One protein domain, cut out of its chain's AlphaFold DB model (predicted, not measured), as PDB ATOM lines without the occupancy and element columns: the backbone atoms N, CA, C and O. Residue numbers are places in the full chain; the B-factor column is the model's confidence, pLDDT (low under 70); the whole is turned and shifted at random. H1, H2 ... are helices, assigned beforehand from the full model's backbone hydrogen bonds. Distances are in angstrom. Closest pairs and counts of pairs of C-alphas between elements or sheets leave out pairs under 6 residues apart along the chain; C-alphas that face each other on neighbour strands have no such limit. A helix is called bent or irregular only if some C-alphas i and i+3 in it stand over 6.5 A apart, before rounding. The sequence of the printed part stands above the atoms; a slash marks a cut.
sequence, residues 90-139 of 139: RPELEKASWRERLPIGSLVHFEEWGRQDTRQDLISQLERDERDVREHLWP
ATOM      1  N   ARG A  90      66.641  20.399 123.349       84.06
ATOM      2  CA  ARG A  90      67.168  19.803 124.584       84.06
ATOM      3  C   ARG A  90      68.488  19.101 124.287       84.06
ATOM      4  O   ARG A  90      68.652  18.644 123.149       84.06
ATOM      5  N   PRO A  91      69.382  18.938 125.280       87.69
ATOM      6  CA  PRO A  91      70.608  18.166 125.112       87.69
ATOM      7  C   PRO A  91      70.329  16.775 124.531       87.69
ATOM      8  O   PRO A  91      69.420  16.077 124.977       87.69
ATOM      9  N   GLU A  92      71.121  16.341 123.550       89.38
ATOM     10  CA  GLU A  92      70.909  15.041 122.895       89.38
ATOM     11  C   GLU A  92      71.008  13.868 123.875       89.38
ATOM     12  O   GLU A  92      70.212  12.936 123.803       89.38
ATOM     13  N   LEU A  93      71.925  13.943 124.843       90.31
ATOM     14  CA  LEU A  93      72.077  12.920 125.881       90.31
ATOM     15  C   LEU A  93      70.849  12.817 126.798       90.31
ATOM     16  O   LEU A  93      70.541  11.736 127.289       90.31
ATOM     17  N   GLU A  94      70.120  13.913 126.997       90.25
ATOM     18  CA  GLU A  94      68.848  13.885 127.723       90.25
ATOM     19  C   GLU A  94      67.769  13.191 126.882       90.25
ATOM     20  O   GLU A  94      67.081  12.300 127.373       90.25
ATOM     21  N   LYS A  95      67.681  13.516 125.584       87.94
ATOM     22  CA  LYS A  95      66.754  12.852 124.646       87.94
ATOM     23  C   LYS A  95      67.035  11.355 124.496       87.94
ATOM     24  O   LYS A  95      66.107  10.583 124.288       87.94
ATOM     25  N   ALA A  96      68.299  10.957 124.611       91.00
ATOM     26  CA  ALA A  96      68.735   9.566 124.599       91.00
ATOM     27  C   ALA A  96      68.589   8.865 125.966       91.00
ATOM     28  O   ALA A  96      69.085   7.752 126.126       91.00
ATOM     29  N   SER A  97      67.962   9.512 126.958       91.75
ATOM     30  CA  SER A  97      67.792   8.997 128.325       91.75
ATOM     31  C   SER A  97      69.104   8.605 129.015       91.75
ATOM     32  O   SER A  97      69.113   7.778 129.923       91.75
ATOM     33  N   TRP A  98      70.226   9.203 128.605       93.94
ATOM     34  CA  TRP A  98      71.525   8.973 129.231       93.94
ATOM     35  C   TRP A  98      71.620   9.688 130.577       93.94
ATOM     36  O   TRP A  98      72.093   9.122 131.562       93.94
ATOM     37  N   ARG A  99      71.191  10.955 130.621       92.75
ATOM     38  CA  ARG A  99      71.149  11.753 131.848       92.75
ATOM     39  C   ARG A  99      70.237  12.964 131.689       92.75
ATOM     40  O   ARG A  99      70.372  13.711 130.724       92.75
ATOM     41  N   GLU A 100      69.377  13.185 132.675       91.38
ATOM     42  CA  GLU A 100      68.548  14.386 132.767       91.38
ATOM     43  C   GLU A 100      69.330  15.576 133.339       91.38
ATOM     44  O   GLU A 100      70.289  15.416 134.109       91.38
ATOM     45  N   ARG A 101      68.911  16.793 132.973       90.12
ATOM     46  CA  ARG A 101      69.401  18.016 133.612       90.12
ATOM     47  C   ARG A 101      69.086  17.984 135.109       90.12
ATOM     48  O   ARG A 101      67.953  17.735 135.507       90.12
ATOM     49  N   LEU A 102      70.094  18.262 135.937       92.56
ATOM     50  CA  LEU A 102      69.910  18.348 137.385       92.56
ATOM     51  C   LEU A 102      69.097  19.603 137.754       92.56
ATOM     52  O   LEU A 102      69.351  20.653 137.161       92.56
ATOM     53  N   PRO A 103      68.191  19.532 138.748       90.06
ATOM     54  CA  PRO A 103      67.467  20.705 139.234       90.06
ATOM     55  C   PRO A 103      68.433  21.771 139.765       90.06
ATOM     56  O   PRO A 103      69.260  21.461 140.629       90.06
ATOM     57  N   ILE A 104      68.322  23.021 139.301       90.69
ATOM     58  CA  ILE A 104      69.244  24.110 139.676       90.69
ATOM     59  C   ILE A 104      69.331  24.311 141.197       90.69
ATOM     60  O   ILE A 104      70.430  24.447 141.734       90.69
ATOM     61  N   GLY A 105      68.204  24.217 141.913       89.31
ATOM     62  CA  GLY A 105      68.162  24.366 143.370       89.31
ATOM     63  C   GLY A 105      68.959  23.296 144.122       89.31
ATOM     64  O   GLY A 105      69.452  23.553 145.215       89.31
ATOM     65  N   SER A 106      69.170  22.123 143.514       91.19
ATOM     66  CA  SER A 106      69.988  21.064 144.116       91.19
ATOM     67  C   SER A 106      71.494  21.339 144.058       91.19
ATOM     68  O   SER A 106      72.254  20.691 144.773       91.19
ATOM     69  N   LEU A 107      71.923  22.291 143.220       93.31
ATOM     70  CA  LEU A 107      73.328  22.638 142.981       93.31
ATOM     71  C   LEU A 107      73.776  23.891 143.750       93.31
ATOM     72  O   LEU A 107      74.954  24.247 143.701       93.31
ATOM     73  N   VAL A 108      72.850  24.570 144.433       93.19
ATOM     74  CA  VAL A 108      73.104  25.807 145.179       93.19
ATOM     75  C   VAL A 108      73.142  25.497 146.668       93.19
ATOM     76  O   VAL A 108      72.186  24.969 147.231       93.19
ATOM     77  N   HIS A 109      74.258  25.836 147.306       93.56
ATOM     78  CA  HIS A 109      74.464  25.667 148.739       93.56
ATOM     79  C   HIS A 109      74.665  27.038 149.392       93.56
ATOM     80  O   HIS A 109      75.284  27.920 148.797       93.56
ATOM     81  N   PHE A 110      74.166  27.204 150.613       94.19
ATOM     82  CA  PHE A 110      74.259  28.453 151.366       94.19
ATOM     83  C   PHE A 110      75.221  28.286 152.531       94.19
ATOM     84  O   PHE A 110      75.025  27.403 153.368       94.19
ATOM     85  N   GLU A 111      76.224  29.161 152.598       94.31
ATOM     86  CA  GLU A 111      77.303  29.208 153.599       94.31
ATOM     87  C   GLU A 111      78.248  27.993 153.605       94.31
ATOM     88  O   GLU A 111      79.467  28.146 153.576       94.31
ATOM     89  N   GLU A 112      77.704  26.778 153.611       96.25
ATOM     90  CA  GLU A 112      78.432  25.525 153.781       96.25
ATOM     91  C   GLU A 112      78.056  24.512 152.699       96.25
ATOM     92  O   GLU A 112      76.926  24.463 152.209       96.25
ATOM     93  N   TRP A 113      79.003  23.646 152.340       95.44
ATOM     94  CA  TRP A 113      78.751  22.584 151.373       95.44
ATOM     95  C   TRP A 113      77.652  21.624 151.859       95.44
ATOM     96  O   TRP A 113      77.745  21.055 152.942       95.44
ATOM     97  N   GLY A 114      76.637  21.403 151.024       94.50
ATOM     98  CA  GLY A 114      75.510  20.510 151.293       94.50
ATOM     99  C   GLY A 114      74.356  21.175 152.043       94.50
ATOM    100  O   GLY A 114      73.296  20.565 152.180       94.50
ATOM    101  N   ARG A 115      74.515  22.424 152.497       93.62
ATOM    102  CA  ARG A 115      73.442  23.158 153.166       93.62
ATOM    103  C   ARG A 115      72.516  23.808 152.142       93.62
ATOM    104  O   ARG A 115      72.842  24.832 151.547       93.62
ATOM    105  N   GLN A 116      71.334  23.224 151.978       88.75
ATOM    106  CA  GLN A 116      70.240  23.817 151.211       88.75
ATOM    107  C   GLN A 116      69.362  24.681 152.123       88.75
ATOM    108  O   GLN A 116      69.109  24.322 153.274       88.75
ATOM    109  N   ASP A 117      68.884  25.815 151.612       84.19
ATOM    110  CA  ASP A 117      67.925  26.674 152.312       84.19
ATOM    111  C   ASP A 117      66.766  27.008 151.372       84.19
ATOM    112  O   ASP A 117      66.832  27.913 150.545       84.19
ATOM    113  N   THR A 118      65.689  26.238 151.494       73.38
ATOM    114  CA  THR A 118      64.500  26.344 150.635       73.38
ATOM    115  C   THR A 118      63.669  27.600 150.896       73.38
ATOM    116  O   THR A 118      62.700  27.848 150.188       73.38
ATOM    117  N   ARG A 119      64.023  28.395 151.912       77.25
ATOM    118  CA  ARG A 119      63.360  29.669 152.234       77.25
ATOM    119  C   ARG A 119      63.962  30.856 151.483       77.25
ATOM    120  O   ARG A 119      63.487  31.972 151.646       77.25
ATOM    121  N   GLN A 120      65.025  30.633 150.713       83.06
ATOM    122  CA  GLN A 120      65.703  31.677 149.958       83.06
ATOM    123  C   GLN A 120      64.940  31.967 148.666       83.06
ATOM    124  O   GLN A 120      64.835  31.102 147.793       83.06
ATOM    125  N   ASP A 121      64.490  33.213 148.498       91.44
ATOM    126  CA  ASP A 121      63.803  33.672 147.281       91.44
ATOM    127  C   ASP A 121      64.640  33.456 146.009       91.44
ATOM    128  O   ASP A 121      64.096  33.280 144.917       91.44
ATOM    129  N   LEU A 122      65.972  33.407 146.154       90.88
ATOM    130  CA  LEU A 122      66.914  33.118 145.077       90.88
ATOM    131  C   LEU A 122      66.619  31.785 144.379       90.88
ATOM    132  O   LEU A 122      66.663  31.734 143.154       90.88
ATOM    133  N   ILE A 123      66.307  30.717 145.121       91.00
ATOM    134  CA  ILE A 123      66.055  29.400 144.515       91.00
ATOM    135  C   ILE A 123      64.804  29.464 143.638       91.00
ATOM    136  O   ILE A 123      64.846  29.089 142.468       91.00
ATOM    137  N   SER A 124      63.731  30.058 144.160       90.31
ATOM    138  CA  SER A 124      62.484  30.279 143.422       90.31
ATOM    139  C   SER A 124      62.664  31.182 142.194       90.31
ATOM    140  O   SER A 124      61.922  31.055 141.218       90.31
ATOM    141  N   GLN A 125      63.610  32.129 142.220       92.38
ATOM    142  CA  GLN A 125      63.966  32.929 141.045       92.38
ATOM    143  C   GLN A 125      64.736  32.096 140.015       92.38
ATOM    144  O   GLN A 125      64.341  32.077 138.857       92.38
ATOM    145  N   LEU A 126      65.764  31.352 140.430       91.56
ATOM    146  CA  LEU A 126      66.560  30.509 139.531       91.56
ATOM    147  C   LEU A 126      65.710  29.444 138.828       91.56
ATOM    148  O   LEU A 126      65.892  29.185 137.643       91.56
ATOM    149  N   GLU A 127      64.758  28.844 139.540       91.00
ATOM    150  CA  GLU A 127      63.824  27.880 138.958       91.00
ATOM    151  C   GLU A 127      62.851  28.523 137.961       91.00
ATOM    152  O   GLU A 127      62.433  27.865 137.006       91.00
ATOM    153  N   ARG A 128      62.469  29.793 138.169       91.06
ATOM    154  CA  ARG A 128      61.687  30.562 137.189       91.06
ATOM    155  C   ARG A 128      62.520  30.857 135.948       91.06
ATOM    156  O   ARG A 128      62.084  30.511 134.859       91.06
ATOM    157  N   ASP A 129      63.731  31.374 136.125       90.12
ATOM    158  CA  ASP A 129      64.635  31.692 135.018       90.12
ATOM    159  C   ASP A 129      64.970  30.439 134.189       90.12
ATOM    160  O   ASP A 129      65.001  30.493 132.962       90.12
ATOM    161  N   GLU A 130      65.169  29.279 134.830       87.75
ATOM    162  CA  GLU A 130      65.388  28.015 134.116       87.75
ATOM    163  C   GLU A 130      64.179  27.628 133.248       87.75
ATOM    164  O   GLU A 130      64.364  27.184 132.111       87.75
ATOM    165  N   ARG A 131      62.947  27.792 133.754       87.44
ATOM    166  CA  ARG A 131      61.730  27.540 132.965       87.44
ATOM    167  C   ARG A 131      61.606  28.522 131.808       87.44
ATOM    168  O   ARG A 131      61.395  28.088 130.679       87.44
ATOM    169  N   ASP A 132      61.835  29.805 132.060       86.25
ATOM    170  CA  ASP A 132      61.751  30.847 131.036       86.25
ATOM    171  C   ASP A 132      62.766  30.599 129.911       86.25
ATOM    172  O   ASP A 132      62.423  30.697 128.731       86.25
ATOM    173  N   VAL A 133      63.994  30.183 130.244       80.81
ATOM    174  CA  VAL A 133      65.009  29.797 129.251       80.81
ATOM    175  C   VAL A 133      64.549  28.612 128.402       80.81
ATOM    176  O   VAL A 133      64.772  28.614 127.191       80.81
ATOM    177  N   ARG A 134      63.908  27.607 129.010       75.38
ATOM    178  CA  ARG A 134      63.396  26.432 128.288       75.38
ATOM    179  C   ARG A 134      62.220  26.763 127.373       75.38
ATOM    180  O   ARG A 134      62.087  26.128 126.334       75.38
ATOM    181  N   GLU A 135      61.370  27.705 127.770       76.62
ATOM    182  CA  GLU A 135      60.113  28.003 127.075       76.62
ATOM    183  C   GLU A 135      60.234  29.138 126.048       76.62
ATOM    184  O   GLU A 135      59.546  29.107 125.030       76.62
ATOM    185  N   HIS A 136      61.095  30.135 126.288       65.69
ATOM    186  CA  HIS A 136      61.051  31.413 125.560       65.69
ATOM    187  C   HIS A 136      62.370  31.832 124.895       65.69
ATOM    188  O   HIS A 136      62.348  32.673 123.998       65.69
ATOM    189  N   LEU A 137      63.521  31.284 125.301       58.22
ATOM    190  CA  LEU A 137      64.829  31.689 124.755       58.22
ATOM    191  C   LEU A 137      65.359  30.762 123.653       58.22
ATOM    192  O   LEU A 137      66.476  30.963 123.167       58.22
ATOM    193  N   TRP A 138      64.567  29.778 123.225       53.03
ATOM    194  CA  TRP A 138      64.975  28.824 122.198       53.03
ATOM    195  C   TRP A 138      63.906  28.647 121.107       53.03
ATOM    196  O   TRP A 138      62.915  27.961 121.348       53.03
ATOM    197  N   PRO A 139      64.079  29.252 119.917       46.91
ATOM    198  CA  PRO A 139      63.373  28.832 118.707       46.91
ATOM    199  C   PRO A 139      63.925  27.515 118.137       46.91
ATOM    200  O   PRO A 139      65.134  27.225 118.329       46.91
TER     201      PRO A 139
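Overview. This is residues 90 to 139 of the 139 residues of the protein "5,6-dimethylbenzimidazole synthase" of Ensifer sp. M14 (UniProt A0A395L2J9). This is a flat, open U with one long helix, H3, as one arm; the other arm is a mostly irregular run of chain that holds two single-turn helices, H1 and H2. Residues 108 to 120 make the turn between the arms, H2 meets the long helix, and H1 lies toward the open end, away from H3. The printed part has 50 residues, with three named helices in the order H1, H2, H3 and no named strand. Its class is all helix, though under half of the residues, 24 of 50, are in named elements. The whole is loose, with a radius of gyration of the C-alphas of 13.3 A, and it spans 35 by 25 by 11 A.

Along the chain. Start at Arg 90 and go two residues on to C-alpha 92 at (70.909, 15.041, 122.895), where H1 begins; it is residues 92 to 95, 5.0 A from first to last C-alpha. Go on to C-alpha 104 at (69.244, 24.110, 139.676), and you are at the first residue of H2, residues 104 to 107, 5.5 A long. Then pass residues 108 to 120 and find C-alpha 121 at (63.803, 33.672, 147.281); from there H3, residues 121 to 136, runs 22.0 A to C-alpha 136 at (61.051, 31.413, 125.560).

Arrangement. Look first at H2 and H3, which touch, with 7 pairs of C-alphas within 8 A. Their closest C-alphas are those of Gly 105 and Ile 123, 5.6 A apart, and their centres are 11.5 A apart. H3 touches H2 with residues 123 to 130 alone. H1 is apart from H3 and also apart from H2, which follows it in the chain. In the backbone of H3, every pair of O of residue i and N of residue i+4 is within hydrogen-bond range. H1 and H2, with 4 residues each, are too short for such a pair, and in each the one pair of O of residue i and N of residue i+3 is within range.

Size, cuts and confidence. The two C-alphas farthest apart are those of Glu 112 and Pro 139, at 38.3 A, while those of Arg 90 and Pro 139 are 11.4 A apart. The printed part has no cut, and it ends at residue 139, the chain's last residue. The link from H1 to H2, 8 residues, is short but not tight; the link from H2 to H3, residues 108 to 120, is long, and its C-alphas lie 9 to 19 A from the mean of the C-alphas. Read the B-factor column for the model's confidence: the mean pLDDT of the printed part is 86.5, and residues 136 to 139, of which 136 belongs to H3, are under 70.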